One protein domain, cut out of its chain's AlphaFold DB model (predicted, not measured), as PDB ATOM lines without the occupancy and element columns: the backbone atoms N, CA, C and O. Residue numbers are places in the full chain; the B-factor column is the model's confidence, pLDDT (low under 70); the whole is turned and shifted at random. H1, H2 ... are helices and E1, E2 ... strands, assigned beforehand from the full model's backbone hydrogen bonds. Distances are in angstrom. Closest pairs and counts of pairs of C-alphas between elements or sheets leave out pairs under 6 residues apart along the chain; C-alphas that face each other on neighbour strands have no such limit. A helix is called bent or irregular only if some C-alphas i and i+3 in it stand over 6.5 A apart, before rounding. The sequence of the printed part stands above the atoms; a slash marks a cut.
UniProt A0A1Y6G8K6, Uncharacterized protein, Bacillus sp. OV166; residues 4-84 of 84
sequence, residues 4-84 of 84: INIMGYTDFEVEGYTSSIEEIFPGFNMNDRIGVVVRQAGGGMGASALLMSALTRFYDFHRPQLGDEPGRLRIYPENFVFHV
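AT A GLANCE: This is residues 4 to 84 of the 84 residues of an uncharacterized protein of Bacillus sp. OV166 (UniProt A0A1Y6G8K6). A long helix, H3, runs through the middle of an elongated domain, and its first half lies between two small two-stranded sheets: the parallel pair E3 and E4 on one side, the short hairpin E1 and E2 on the other, with the small helix H1 near that hairpin. Beyond the sheets H3 runs on toward the far end, where the link of residues 66 to 78 turns and comes back to E4. The 81 printed residues hold three named helices and four named strands, in the order E1 E2 H1 E3 H2 H3 E4, of mixed class. The whole is only just compact, close to loose, with a radius of gyration of the C-alphas of 14.0 A and spans of 44 by 28 by 25 A.

IN THESE COORDINATES: Find C-alpha 34 at (166.012, 129.631, 103.426); from there E3, residues 34 to 38, runs 13.0 A. Its parallel neighbour E4, residues 79 to 83, runs 13.3 A to C-alpha 83 at (168.374, 128.262, 117.535). Look next at C-alpha 48 at (162.593, 119.029, 107.461), where H3, residues 48 to 65, begins its 26.1 A. H3 has a kink of 29 degrees near residue 59 and is irregular, with C-alphas 61 and 64 8.1 A apart. H2 is residues 43 to 46, H1 residues 21 to 24, E1 residues 12 to 14 and E2 residues 17 to 19.

HOW THE PARTS SIT: Start at E3 and E4, parallel neighbours at 17 degrees, where N 36 and O 80 are 2.8 A apart, within hydrogen-bond range, as are N 82 and O 36 at 2.8 A. E3, H2, H3 and E4 form a strand-helix-strand unit, two parallel neighbour strands with helices between, and its crossover is right-handed. The closest C-alphas of E3 and H3 are those of Ile 34 and Ala 54, 7.3 A apart. H2 and H3 meet only through their link. H1 touches H3 with residues 50 to 57 of H3 alone, the closest C-alphas being those of Ile 21 and Ser 53 at 6.6 A. The closest C-alphas of E1 and H3 are those of Phe 12 and Ala 49, 6.4 A apart. E1 and E2 are an antiparallel hairpin, with N 14 and O 17 within hydrogen-bond range at 2.9 A; both strands are apart from E3 and E4. In H3, 11 of 14 O i to N i+4 pairs are within hydrogen-bond range; H1 and H2 are too short for such a pair.

THE WHOLE: The C-alphas of Gln 40 and Pro 70, the two farthest apart, are 44.3 A from each other. The printed part has no cut. Look at residues 66 to 78 for the one long link, from H3 to E4. The mean pLDDT of the printed part is 86.3; residues 4 to 11 are under 70.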
ATOM      1  N   ILE A   4     167.025 113.065  95.322       52.69
ATOM      2  CA  ILE A   4     166.510 114.004  94.312       52.69
ATOM      3  C   ILE A   4     165.560 113.352  93.294       52.69
ATOM      4  O   ILE A   4     164.803 114.051  92.635       52.69
ATOM      5  N   ASN A   5     165.631 112.025  93.133       57.62
ATOM      6  CA  ASN A   5     164.774 111.268  92.217       57.62
ATOM      7  C   ASN A   5     163.522 110.702  92.916       57.62
ATOM      8  O   ASN A   5     162.777 109.957  92.288       57.62
ATOM      9  N   ILE A   6     163.340 110.977  94.215       61.59
ATOM     10  CA  ILE A   6     162.288 110.385  95.063       61.59
ATOM     11  C   ILE A   6     161.287 111.444  95.550       61.59
ATOM     12  O   ILE A   6     160.127 111.106  95.743       61.59
ATOM     13  N   MET A   7     161.713 112.700  95.729       59.91
ATOM     14  CA  MET A   7     160.847 113.812  96.143       59.91
ATOM     15  C   MET A   7     160.995 115.011  95.202       59.91
ATOM     16  O   MET A   7     162.097 115.541  95.033       59.91
ATOM     17  N   GLY A   8     159.882 115.454  94.626       64.44
ATOM     18  CA  GLY A   8     159.722 116.742  93.958       64.44
ATOM     19  C   GLY A   8     159.460 117.883  94.948       64.44
ATOM     20  O   GLY A   8     159.102 117.668  96.104       64.44
ATOM     21  N   TYR A   9     159.620 119.128  94.492       63.53
ATOM     22  CA  TYR A   9     159.377 120.328  95.313       63.53
ATOM     23  C   TYR A   9     157.891 120.548  95.666       63.53
ATOM     24  O   TYR A   9     157.577 121.440  96.448       63.53
ATOM     25  N   THR A  10     156.987 119.737  95.114       64.75
ATOM     26  CA  THR A  10     155.540 119.723  95.389       64.75
ATOM     27  C   THR A  10     155.108 118.589  96.322       64.75
ATOM     28  O   THR A  10     153.928 118.466  96.627       64.75
ATOM     29  N   ASP A  11     156.031 117.726  96.757       68.50
ATOM     30  CA  ASP A  11     155.695 116.487  97.473       68.50
ATOM     31  C   ASP A  11     155.653 116.692  98.995       68.50
ATOM     32  O   ASP A  11     156.206 115.905  99.767       68.50
ATOM     33  N   PHE A  12     155.032 117.782  99.449       73.44
ATOM     34  CA  PHE A  12     154.834 118.043 100.871       73.44
ATOM     35  C   PHE A  12     153.497 118.737 101.139       73.44
ATOM     36  O   PHE A  12     152.915 119.376 100.262       73.44
ATOM     37  N   GLU A  13     152.998 118.580 102.364       77.19
ATOM     38  CA  GLU A  13     151.715 119.137 102.781       77.19
ATOM     39  C   GLU A  13     151.895 120.252 103.810       77.19
ATOM     40  O   GLU A  13     152.760 120.185 104.688       77.19
ATOM     41  N   VAL A  14     151.027 121.255 103.724       77.00
ATOM     42  CA  VAL A  14     150.849 122.308 104.724       77.00
ATOM     43  C   VAL A  14     149.401 122.249 105.187       77.00
ATOM     44  O   VAL A  14     148.489 122.339 104.370       77.00
ATOM     45  N   GLU A  15     149.182 122.049 106.490       81.06
ATOM     46  CA  GLU A  15     147.835 121.929 107.083       81.06
ATOM     47  C   GLU A  15     146.944 120.863 106.396       81.06
ATOM     48  O   GLU A  15     145.727 121.012 106.309       81.06
ATOM     49  N   GLY A  16     147.548 119.779 105.889       82.31
ATOM     50  CA  GLY A  16     146.844 118.681 105.208       82.31
ATOM     51  C   GLY A  16     146.522 118.927 103.730       82.31
ATOM     52  O   GLY A  16     145.773 118.154 103.131       82.31
ATOM     53  N   TYR A  17     147.068 119.987 103.131       82.19
ATOM     54  CA  TYR A  17     146.946 120.278 101.704       82.19
ATOM     55  C   TYR A  17     148.305 120.161 101.028       82.19
ATOM     56  O   TYR A  17     149.283 120.731 101.514       82.19
ATOM     57  N   THR A  18     148.371 119.462  99.892       84.06
ATOM     58  CA  THR A  18     149.561 119.475  99.031       84.06
ATOM     59  C   THR A  18     149.910 120.913  98.678       84.06
ATOM     60  O   THR A  18     149.035 121.672  98.261       84.06
ATOM     61  N   SER A  19     151.178 121.277  98.846       84.69
ATOM     62  CA  SER A  19     151.658 122.622  98.568       84.69
ATOM     63  C   SER A  19     153.010 122.605  97.857       84.69
ATOM     64  O   SER A  19     153.690 121.583  97.758       84.69
ATOM     65  N   SER A  20     153.390 123.759  97.328       84.88
ATOM     66  CA  SER A  20     154.675 124.020  96.694       84.88
ATOM     67  C   SER A  20     155.443 125.099  97.445       84.88
ATOM     68  O   SER A  20     154.889 125.893  98.210       84.88
ATOM     69  N   ILE A  21     156.748 125.166  97.204       87.25
ATOM     70  CA  ILE A  21     157.565 126.209  97.815       87.25
ATOM     71  C   ILE A  21     157.176 127.617  97.341       87.25
ATOM     72  O   ILE A  21     157.264 128.561  98.119       87.25
ATOM     73  N   GLU A  22     156.691 127.765  96.109       87.44
ATOM     74  CA  GLU A  22     156.211 129.035  95.562       87.44
ATOM     75  C   GLU A  22     154.908 129.521  96.199       87.44
ATOM     76  O   GLU A  22     154.686 130.727  96.288       87.44
ATOM     77  N   GLU A  23     154.044 128.610  96.646       88.44
ATOM     78  CA  GLU A  23     152.820 128.974  97.368       88.44
ATOM     79  C   GLU A  23     153.127 129.470  98.784       88.44
ATOM     80  O   GLU A  23     152.478 130.395  99.271       88.44
ATOM     81  N   ILE A  24     154.146 128.896  99.428       87.69
ATOM     82  CA  ILE A  24     154.598 129.306 100.766       87.69
ATOM     83  C   ILE A  24     155.424 130.588 100.702       87.69
ATOM     84  O   ILE A  24     155.295 131.460 101.563       87.69
ATOM     85  N   PHE A  25     156.259 130.716  99.670       90.31
ATOM     86  CA  PHE A  25     157.120 131.868  99.426       90.31
ATOM     87  C   PHE A  25     156.852 132.448  98.026       90.31
ATOM     88  O   PHE A  25     157.588 132.162  97.077       90.31
ATOM     89  N   PRO A  26     155.818 133.295  97.867       91.75
ATOM     90  CA  PRO A  26     155.527 133.930  96.585       91.75
ATOM     91  C   PRO A  26     156.732 134.708  96.039       91.75
ATOM     92  O   PRO A  26     157.270 135.589  96.706       91.75
ATOM     93  N   GLY A  27     157.140 134.393  94.806       92.75
ATOM     94  CA  GLY A  27     158.300 135.013  94.149       92.75
ATOM     95  C   GLY A  27     159.645 134.317  94.395       92.75
ATOM     96  O   GLY A  27     160.674 134.846  93.964       92.75
ATOM     97  N   PHE A  28     159.644 133.142  95.035       92.50
ATOM     98  CA  PHE A  28     160.855 132.359  95.279       92.50
ATOM     99  C   PHE A  28     161.653 132.098  93.991       92.50
ATOM    100  O   PHE A  28     161.125 131.601  92.990       92.50
ATOM    101  N   ASN A  29     162.942 132.430  94.007       93.50
ATOM    102  CA  ASN A  29     163.836 132.368  92.857       93.50
ATOM    103  C   ASN A  29     165.254 131.908  93.241       93.50
ATOM    104  O   ASN A  29     165.581 131.689  94.404       93.50
ATOM    105  N   MET A  30     166.126 131.766  92.239       91.94
ATOM    106  CA  MET A  30     167.482 131.218  92.405       91.94
ATOM    107  C   MET A  30     168.396 132.003  93.364       91.94
ATOM    108  O   MET A  30     169.384 131.454  93.859       91.94
ATOM    109  N   ASN A  31     168.090 133.276  93.625       92.38
ATOM    110  CA  ASN A  31     168.879 134.123  94.518       92.38
ATOM    111  C   ASN A  31     168.441 134.013  95.981       92.38
ATOM    112  O   ASN A  31     169.166 134.470  96.864       92.38
ATOM    113  N   ASP A  32     167.291 133.396  96.248       92.12
ATOM    114  CA  ASP A  32     166.761 133.292  97.599       92.12
ATOM    115  C   ASP A  32     167.498 132.222  98.414       92.12
ATOM    116  O   ASP A  32     168.114 131.287  97.884       92.12
ATOM    117  N   ARG A  33     167.456 132.386  99.738       89.81
ATOM    118  CA  ARG A  33     168.002 131.457 100.734       89.81
ATOM    119  C   ARG A  33     166.973 131.219 101.822       89.81
ATOM    120  O   ARG A  33     166.238 132.134 102.188       89.81
ATOM    121  N   ILE A  34     166.944 130.002 102.360       91.44
ATOM    122  CA  ILE A  34     166.012 129.631 103.426       91.44
ATOM    123  C   ILE A  34     166.713 129.655 104.781       91.44
ATOM    124  O   ILE A  34     167.797 129.095 104.972       91.44
ATOM    125  N   GLY A  35     166.053 130.304 105.736       92.19
ATOM    126  CA  GLY A  35     166.403 130.289 107.147       92.19
ATOM    127  C   GLY A  35     165.242 129.752 107.979       92.19
ATOM    128  O   GLY A  35     164.095 130.136 107.762       92.19
ATOM    129  N   VAL A  36     165.533 128.889 108.949       91.81
ATOM    130  CA  VAL A  36     164.548 128.348 109.896       91.81
ATOM    131  C   VAL A  36     164.905 128.808 111.301       91.81
ATOM    132  O   VAL A  36     166.014 128.568 111.773       91.81
ATOM    133  N   VAL A  37     163.956 129.444 111.987       94.69
ATOM    134  CA  VAL A  37     164.088 129.818 113.401       94.69
ATOM    135  C   VAL A  37     163.418 128.748 114.259       94.69
ATOM    136  O   VAL A  37     162.204 128.557 114.192       94.69
ATOM    137  N   VAL A  38     164.201 128.054 115.080       93.12
ATOM    138  CA  VAL A  38     163.733 126.970 115.950       93.12
ATOM    139  C   VAL A  38     163.599 127.498 117.374       93.12
ATOM    140  O   VAL A  38     164.594 127.866 117.989       93.12
ATOM    141  N   ARG A  39     162.361 127.523 117.885       93.56
ATOM    142  CA  ARG A  39     162.016 128.037 119.228       93.56
ATOM    143  C   ARG A  39     161.720 126.954 120.266       93.56
ATOM    144  O   ARG A  39     161.549 127.251 121.441       93.56
ATOM    145  N   GLN A  40     161.568 125.708 119.825       92.25
ATOM    146  CA  GLN A  40     161.185 124.591 120.683       92.25
ATOM    147  C   GLN A  40     161.893 123.312 120.253       92.25
ATOM    148  O   GLN A  40     162.242 123.142 119.079       92.25
ATOM    149  N   ALA A  41     162.066 122.395 121.205       90.50
ATOM    150  CA  ALA A  41     162.612 121.073 120.934       90.50
ATOM    151  C   ALA A  41     161.828 120.393 119.798       90.50
ATOM    152  O   ALA A  41     160.599 120.406 119.774       90.50
ATOM    153  N   GLY A  42     162.550 119.837 118.825       87.62
ATOM    154  CA  GLY A  42     161.957 119.180 117.659       87.62
ATOM    155  C   GLY A  42     161.460 120.108 116.545       87.62
ATOM    156  O   GLY A  42     161.121 119.608 115.477       87.62
ATOM    157  N   GLY A  43     161.490 121.439 116.706       88.12
ATOM    158  CA  GLY A  43     161.057 122.367 115.649       88.12
ATOM    159  C   GLY A  43     161.850 122.221 114.342       88.12
ATOM    160  O   GLY A  43     161.274 122.279 113.261       88.12
ATOM    161  N   GLY A  44     163.151 121.922 114.431       88.44
ATOM    162  CA  GLY A  44     163.972 121.621 113.252       88.44
ATOM    163  C   GLY A  44     163.537 120.351 112.508       88.44
ATOM    164  O   GLY A  44     163.594 120.317 111.284       88.44
ATOM    165  N   MET A  45     163.039 119.331 113.223       88.75
ATOM    166  CA  MET A  45     162.483 118.130 112.586       88.75
ATOM    167  C   MET A  45     161.182 118.454 111.845       88.75
ATOM    168  O   MET A  45     160.999 117.995 110.720       88.75
ATOM    169  N   GLY A  46     160.322 119.295 112.427       86.12
ATOM    170  CA  GLY A  46     159.090 119.758 111.774       86.12
ATOM    171  C   GLY A  46     159.343 120.544 110.483       86.12
ATOM    172  O   GLY A  46     158.572 120.440 109.539       86.12
ATOM    173  N   ALA A  47     160.462 121.268 110.400       88.62
ATOM    174  CA  ALA A  47     160.849 122.016 109.202       88.62
ATOM    175  C   ALA A  47     161.538 121.164 108.114       88.62
ATOM    176  O   ALA A  47     161.865 121.688 107.050       88.62
ATOM    177  N   SER A  48     161.787 119.872 108.357       86.06
ATOM    178  CA  SER A  48     162.593 119.029 107.461       86.06
ATOM    179  C   SER A  48     162.021 118.917 106.044       86.06
ATOM    180  O   SER A  48     162.770 119.069 105.083       86.06
ATOM    181  N   ALA A  49     160.707 118.720 105.898       83.75
ATOM    182  CA  ALA A  49     160.056 118.619 104.590       83.75
ATOM    183  C   ALA A  49     160.163 119.928 103.789       83.75
ATOM    184  O   ALA A  49     160.505 119.905 102.607       83.75
ATOM    185  N   LEU A  50     159.970 121.073 104.453       85.94
ATOM    186  CA  LEU A  50     160.125 122.392 103.838       85.94
ATOM    187  C   LEU A  50     161.569 122.642 103.385       85.94
ATOM    188  O   LEU A  50     161.799 123.087 102.262       85.94
ATOM    189  N   LEU A  51     162.548 122.315 104.235       88.94
ATOM    190  CA  LEU A  51     163.966 122.408 103.885       88.94
ATOM    191  C   LEU A  51     164.297 121.514 102.685       88.94
ATOM    192  O   LEU A  51     164.960 121.966 101.758       88.94
ATOM    193  N   MET A  52     163.804 120.273 102.658       87.38
ATOM    194  CA  MET A  52     164.004 119.366 101.526       87.38
ATOM    195  C   MET A  52     163.373 119.896 100.235       87.38
ATOM    196  O   MET A  52     164.028 119.854  99.194       87.38
ATOM    197  N   SER A  53     162.160 120.452 100.293       87.25
ATOM    198  CA  SER A  53     161.527 121.092  99.133       87.25
ATOM    199  C   SER A  53     162.363 122.270  98.611       87.25
ATOM    200  O   SER A  53     162.635 122.359  97.411       87.25
ATOM    201  N   ALA A  54     162.894 123.107  99.509       89.56
ATOM    202  CA  ALA A  54     163.780 124.211  99.146       89.56
ATOM    203  C   ALA A  54     165.091 123.758  98.500       89.56
ATOM    204  O   ALA A  54     165.521 124.335  97.499       89.56
ATOM    205  N   LEU A  55     165.704 122.695  99.030       90.06
ATOM    206  CA  LEU A  55     166.890 122.073  98.440       90.06
ATOM    207  C   LEU A  55     166.603 121.580  97.020       90.06
ATOM    208  O   LEU A  55     167.371 121.866  96.099       90.06
ATOM    209  N   THR A  56     165.497 120.858  96.832       89.00
ATOM    210  CA  THR A  56     165.085 120.360  95.517       89.00
ATOM    211  C   THR A  56     164.886 121.517  94.548       89.00
ATOM    212  O   THR A  56     165.445 121.493  93.449       89.00
ATOM    213  N   ARG A  57     164.191 122.575  94.975       90.31
ATOM    214  CA  ARG A  57     163.937 123.736  94.127       90.31
ATOM    215  C   ARG A  57     165.212 124.480  93.737       90.31
ATOM    216  O   ARG A  57     165.367 124.879  92.585       90.31
ATOM    217  N   PHE A  58     166.163 124.614  94.658       92.38
ATOM    218  CA  PHE A  58     167.476 125.175  94.345       92.38
ATOM    219  C   PHE A  58     168.179 124.391  93.230       92.38
ATOM    220  O   PHE A  58     168.700 124.987  92.283       92.38
ATOM    221  N   TYR A  59     168.183 123.058  93.312       90.81
ATOM    222  CA  TYR A  59     168.786 122.236  92.268       90.81
ATOM    223  C   TYR A  59     167.994 122.275  90.961       90.81
ATOM    224  O   TYR A  59     168.621 122.215  89.909       90.81
ATOM    225  N   ASP A  60     166.668 122.439  90.989       91.44
ATOM    226  CA  ASP A  60     165.872 122.648  89.772       91.44
ATOM    227  C   ASP A  60     166.371 123.858  88.973       91.44
ATOM    228  O   ASP A  60     166.548 123.749  87.759       91.44
ATOM    229  N   PHE A  61     166.669 124.976  89.647       92.69
ATOM    230  CA  PHE A  61     167.169 126.192  88.994       92.69
ATOM    231  C   PHE A  61     168.518 125.993  88.293       92.69
ATOM    232  O   PHE A  61     168.787 126.631  87.276       92.69
ATOM    233  N   HIS A  62     169.356 125.095  88.808       92.12
ATOM    234  CA  HIS A  62     170.724 124.907  88.327       92.12
ATOM    235  C   HIS A  62     170.925 123.605  87.547       92.12
ATOM    236  O   HIS A  62     171.989 123.412  86.961       92.12
ATOM    237  N   ARG A  63     169.921 122.716  87.498       90.56
ATOM    238  CA  ARG A  63     170.014 121.351  86.950       90.56
ATOM    239  C   ARG A  63     170.725 121.263  85.597       90.56
ATOM    240  O   ARG A  63     171.566 120.377  85.462       90.56
ATOM    241  N   PRO A  64     170.483 122.158  84.617       91.06
ATOM    242  CA  PRO A  64     171.167 122.085  83.323       91.06
ATOM    243  C   PRO A  64     172.690 122.275  83.396       91.06
ATOM    244  O   PRO A  64     173.402 121.887  82.469       91.06
ATOM    245  N   GLN A  65     173.192 122.893  84.466       93.06
ATOM    246  CA  GLN A  65     174.590 123.293  84.654       93.06
ATOM    247  C   GLN A  65     175.361 122.316  85.551       93.06
ATOM    248  O   GLN A  65     176.593 122.307  85.513       93.06
ATOM    249  N   LEU A  66     174.658 121.492  86.332       92.25
ATOM    250  CA  LEU A  66     175.264 120.530  87.252       92.25
ATOM    251  C   LEU A  66     175.991 119.412  86.497       92.25
ATOM    252  O   LEU A  66     175.581 119.004  85.407       92.25
ATOM    253  N   GLY A  67     177.065 118.900  87.087       90.94
ATOM    254  CA  GLY A  67     177.786 117.741  86.569       90.94
ATOM    255  C   GLY A  67     179.201 117.626  87.121       90.94
ATOM    256  O   GLY A  67     179.732 118.559  87.722       90.94
ATOM    257  N   ASP A  68     179.817 116.470  86.885       91.19
ATOM    258  CA  ASP A  68     181.162 116.179  87.385       91.19
ATOM    259  C   ASP A  68     182.280 116.570  86.409       91.19
ATOM    260  O   ASP A  68     183.433 116.680  86.824       91.19
ATOM    261  N   GLU A  69     181.950 116.834  85.146       93.25
ATOM    262  CA  GLU A  69     182.921 117.177  84.103       93.25
ATOM    263  C   GLU A  69     183.490 118.605  84.244       93.25
ATOM    264  O   GLU A  69     182.809 119.496  84.766       93.25
ATOM    265  N   PRO A  70     184.710 118.881  83.739       91.88
ATOM    266  CA  PRO A  70     185.275 120.230  83.726       91.88
ATOM    267  C   PRO A  70     184.329 121.263  83.091       91.88
ATOM    268  O   PRO A  70     183.787 121.048  82.009       91.88
ATOM    269  N   GLY A  71     184.136 122.399  83.767       90.06
ATOM    270  CA  GLY A  71     183.218 123.462  83.333       90.06
ATOM    271  C   GLY A  71     181.763 123.292  83.793       90.06
ATOM    272  O   GLY A  71     180.938 124.156  83.500       90.06
ATOM    273  N   ARG A  72     181.435 122.219  84.525       94.19
ATOM    274  CA  ARG A  72     180.132 122.031  85.183       94.19
ATOM    275  C   ARG A  72     180.120 122.573  86.613       94.19
ATOM    276  O   ARG A  72     181.162 122.713  87.252       94.19
ATOM    277  N   LEU A  73     178.923 122.878  87.116       91.12
ATOM    278  CA  LEU A  73     178.726 123.351  88.484       91.12
ATOM    279  C   LEU A  73     178.671 122.188  89.482       91.12
ATOM    280  O   LEU A  73     177.910 121.235  89.313       91.12
ATOM    281  N   ARG A  74     179.422 122.342  90.576       90.38
ATOM    282  CA  ARG A  74     179.330 121.536  91.801       90.38
ATOM    283  C   ARG A  74     179.018 122.470  92.961       90.38
ATOM    284  O   ARG A  74     179.920 123.029  93.579       90.38
ATOM    285  N   ILE A  75     177.732 122.706  93.181       90.62
ATOM    286  CA  ILE A  75     177.236 123.722  94.111       90.62
ATOM    287  C   ILE A  75     176.314 123.089  95.142       90.62
ATOM    288  O   ILE A  75     175.610 122.127  94.841       90.62
ATOM    289  N   TYR A  76     176.311 123.663  96.339       88.38
ATOM    290  CA  TYR A  76     175.404 123.291  97.413       88.38
ATOM    291  C   TYR A  76     174.595 124.521  97.831       88.38
ATOM    292  O   TYR A  76     175.161 125.613  97.918       88.38
ATOM    293  N   PRO A  77     173.289 124.367  98.086       89.19
ATOM    294  CA  PRO A  77     172.469 125.439  98.632       89.19
ATOM    295  C   PRO A  77     172.894 125.797 100.055       89.19
ATOM    296  O   PRO A  77     173.198 124.928 100.875       89.19
ATOM    297  N   GLU A  78     172.823 127.084 100.368       89.25
ATOM    298  CA  GLU A  78     173.046 127.600 101.714       89.25
ATOM    299  C   GLU A  78     171.699 127.642 102.451       89.25
ATOM    300  O   GLU A  78     170.772 128.332 102.024       89.25
ATOM    301  N   ASN A  79     171.578 126.893 103.548       89.69
ATOM    302  CA  ASN A  79     170.405 126.913 104.423       89.69
ATOM    303  C   ASN A  79     170.850 127.194 105.852       89.69
ATOM    304  O   ASN A  79     171.869 126.668 106.304       89.69
ATOM    305  N   PHE A  80     170.065 127.989 106.570       90.62
ATOM    306  CA  PHE A  80     170.416 128.446 107.908       90.62
ATOM    307  C   PHE A  80     169.407 127.931 108.931       90.62
ATOM    308  O   PHE A  80     168.199 127.998 108.715       90.62
ATOM    309  N   VAL A  81     169.897 127.443 110.068       89.38
ATOM    310  CA  VAL A  81     169.059 127.090 111.218       89.38
ATOM    311  C   VAL A  81     169.501 127.941 112.395       89.38
ATOM    312  O   VAL A  81     170.639 127.848 112.849       89.38
ATOM    313  N   PHE A  82     168.593 128.778 112.883       91.31
ATOM    314  CA  PHE A  82     168.808 129.654 114.023       91.31
ATOM    315  C   PHE A  82     168.116 129.044 115.236       91.31
ATOM    316  O   PHE A  82     166.889 128.939 115.268       91.31
ATOM    317  N   HIS A  83     168.899 128.633 116.228       87.25
ATOM    318  CA  HIS A  83     168.374 128.262 117.535       87.25
ATOM    319  C   HIS A  83     168.311 129.521 118.402       87.25
ATOM    320  O   HIS A  83     169.346 130.156 118.617       87.25
ATOM    321  N   VAL A  84     167.114 129.882 118.872       84.38
ATOM    322  CA  VAL A  84     166.859 131.107 119.655       84.38
ATOM    323  C   VAL A  84     166.197 130.807 120.986       84.38
ATOM    324  O   VAL A  84     165.425 129.824 121.051       84.38
TER     325      VAL A  84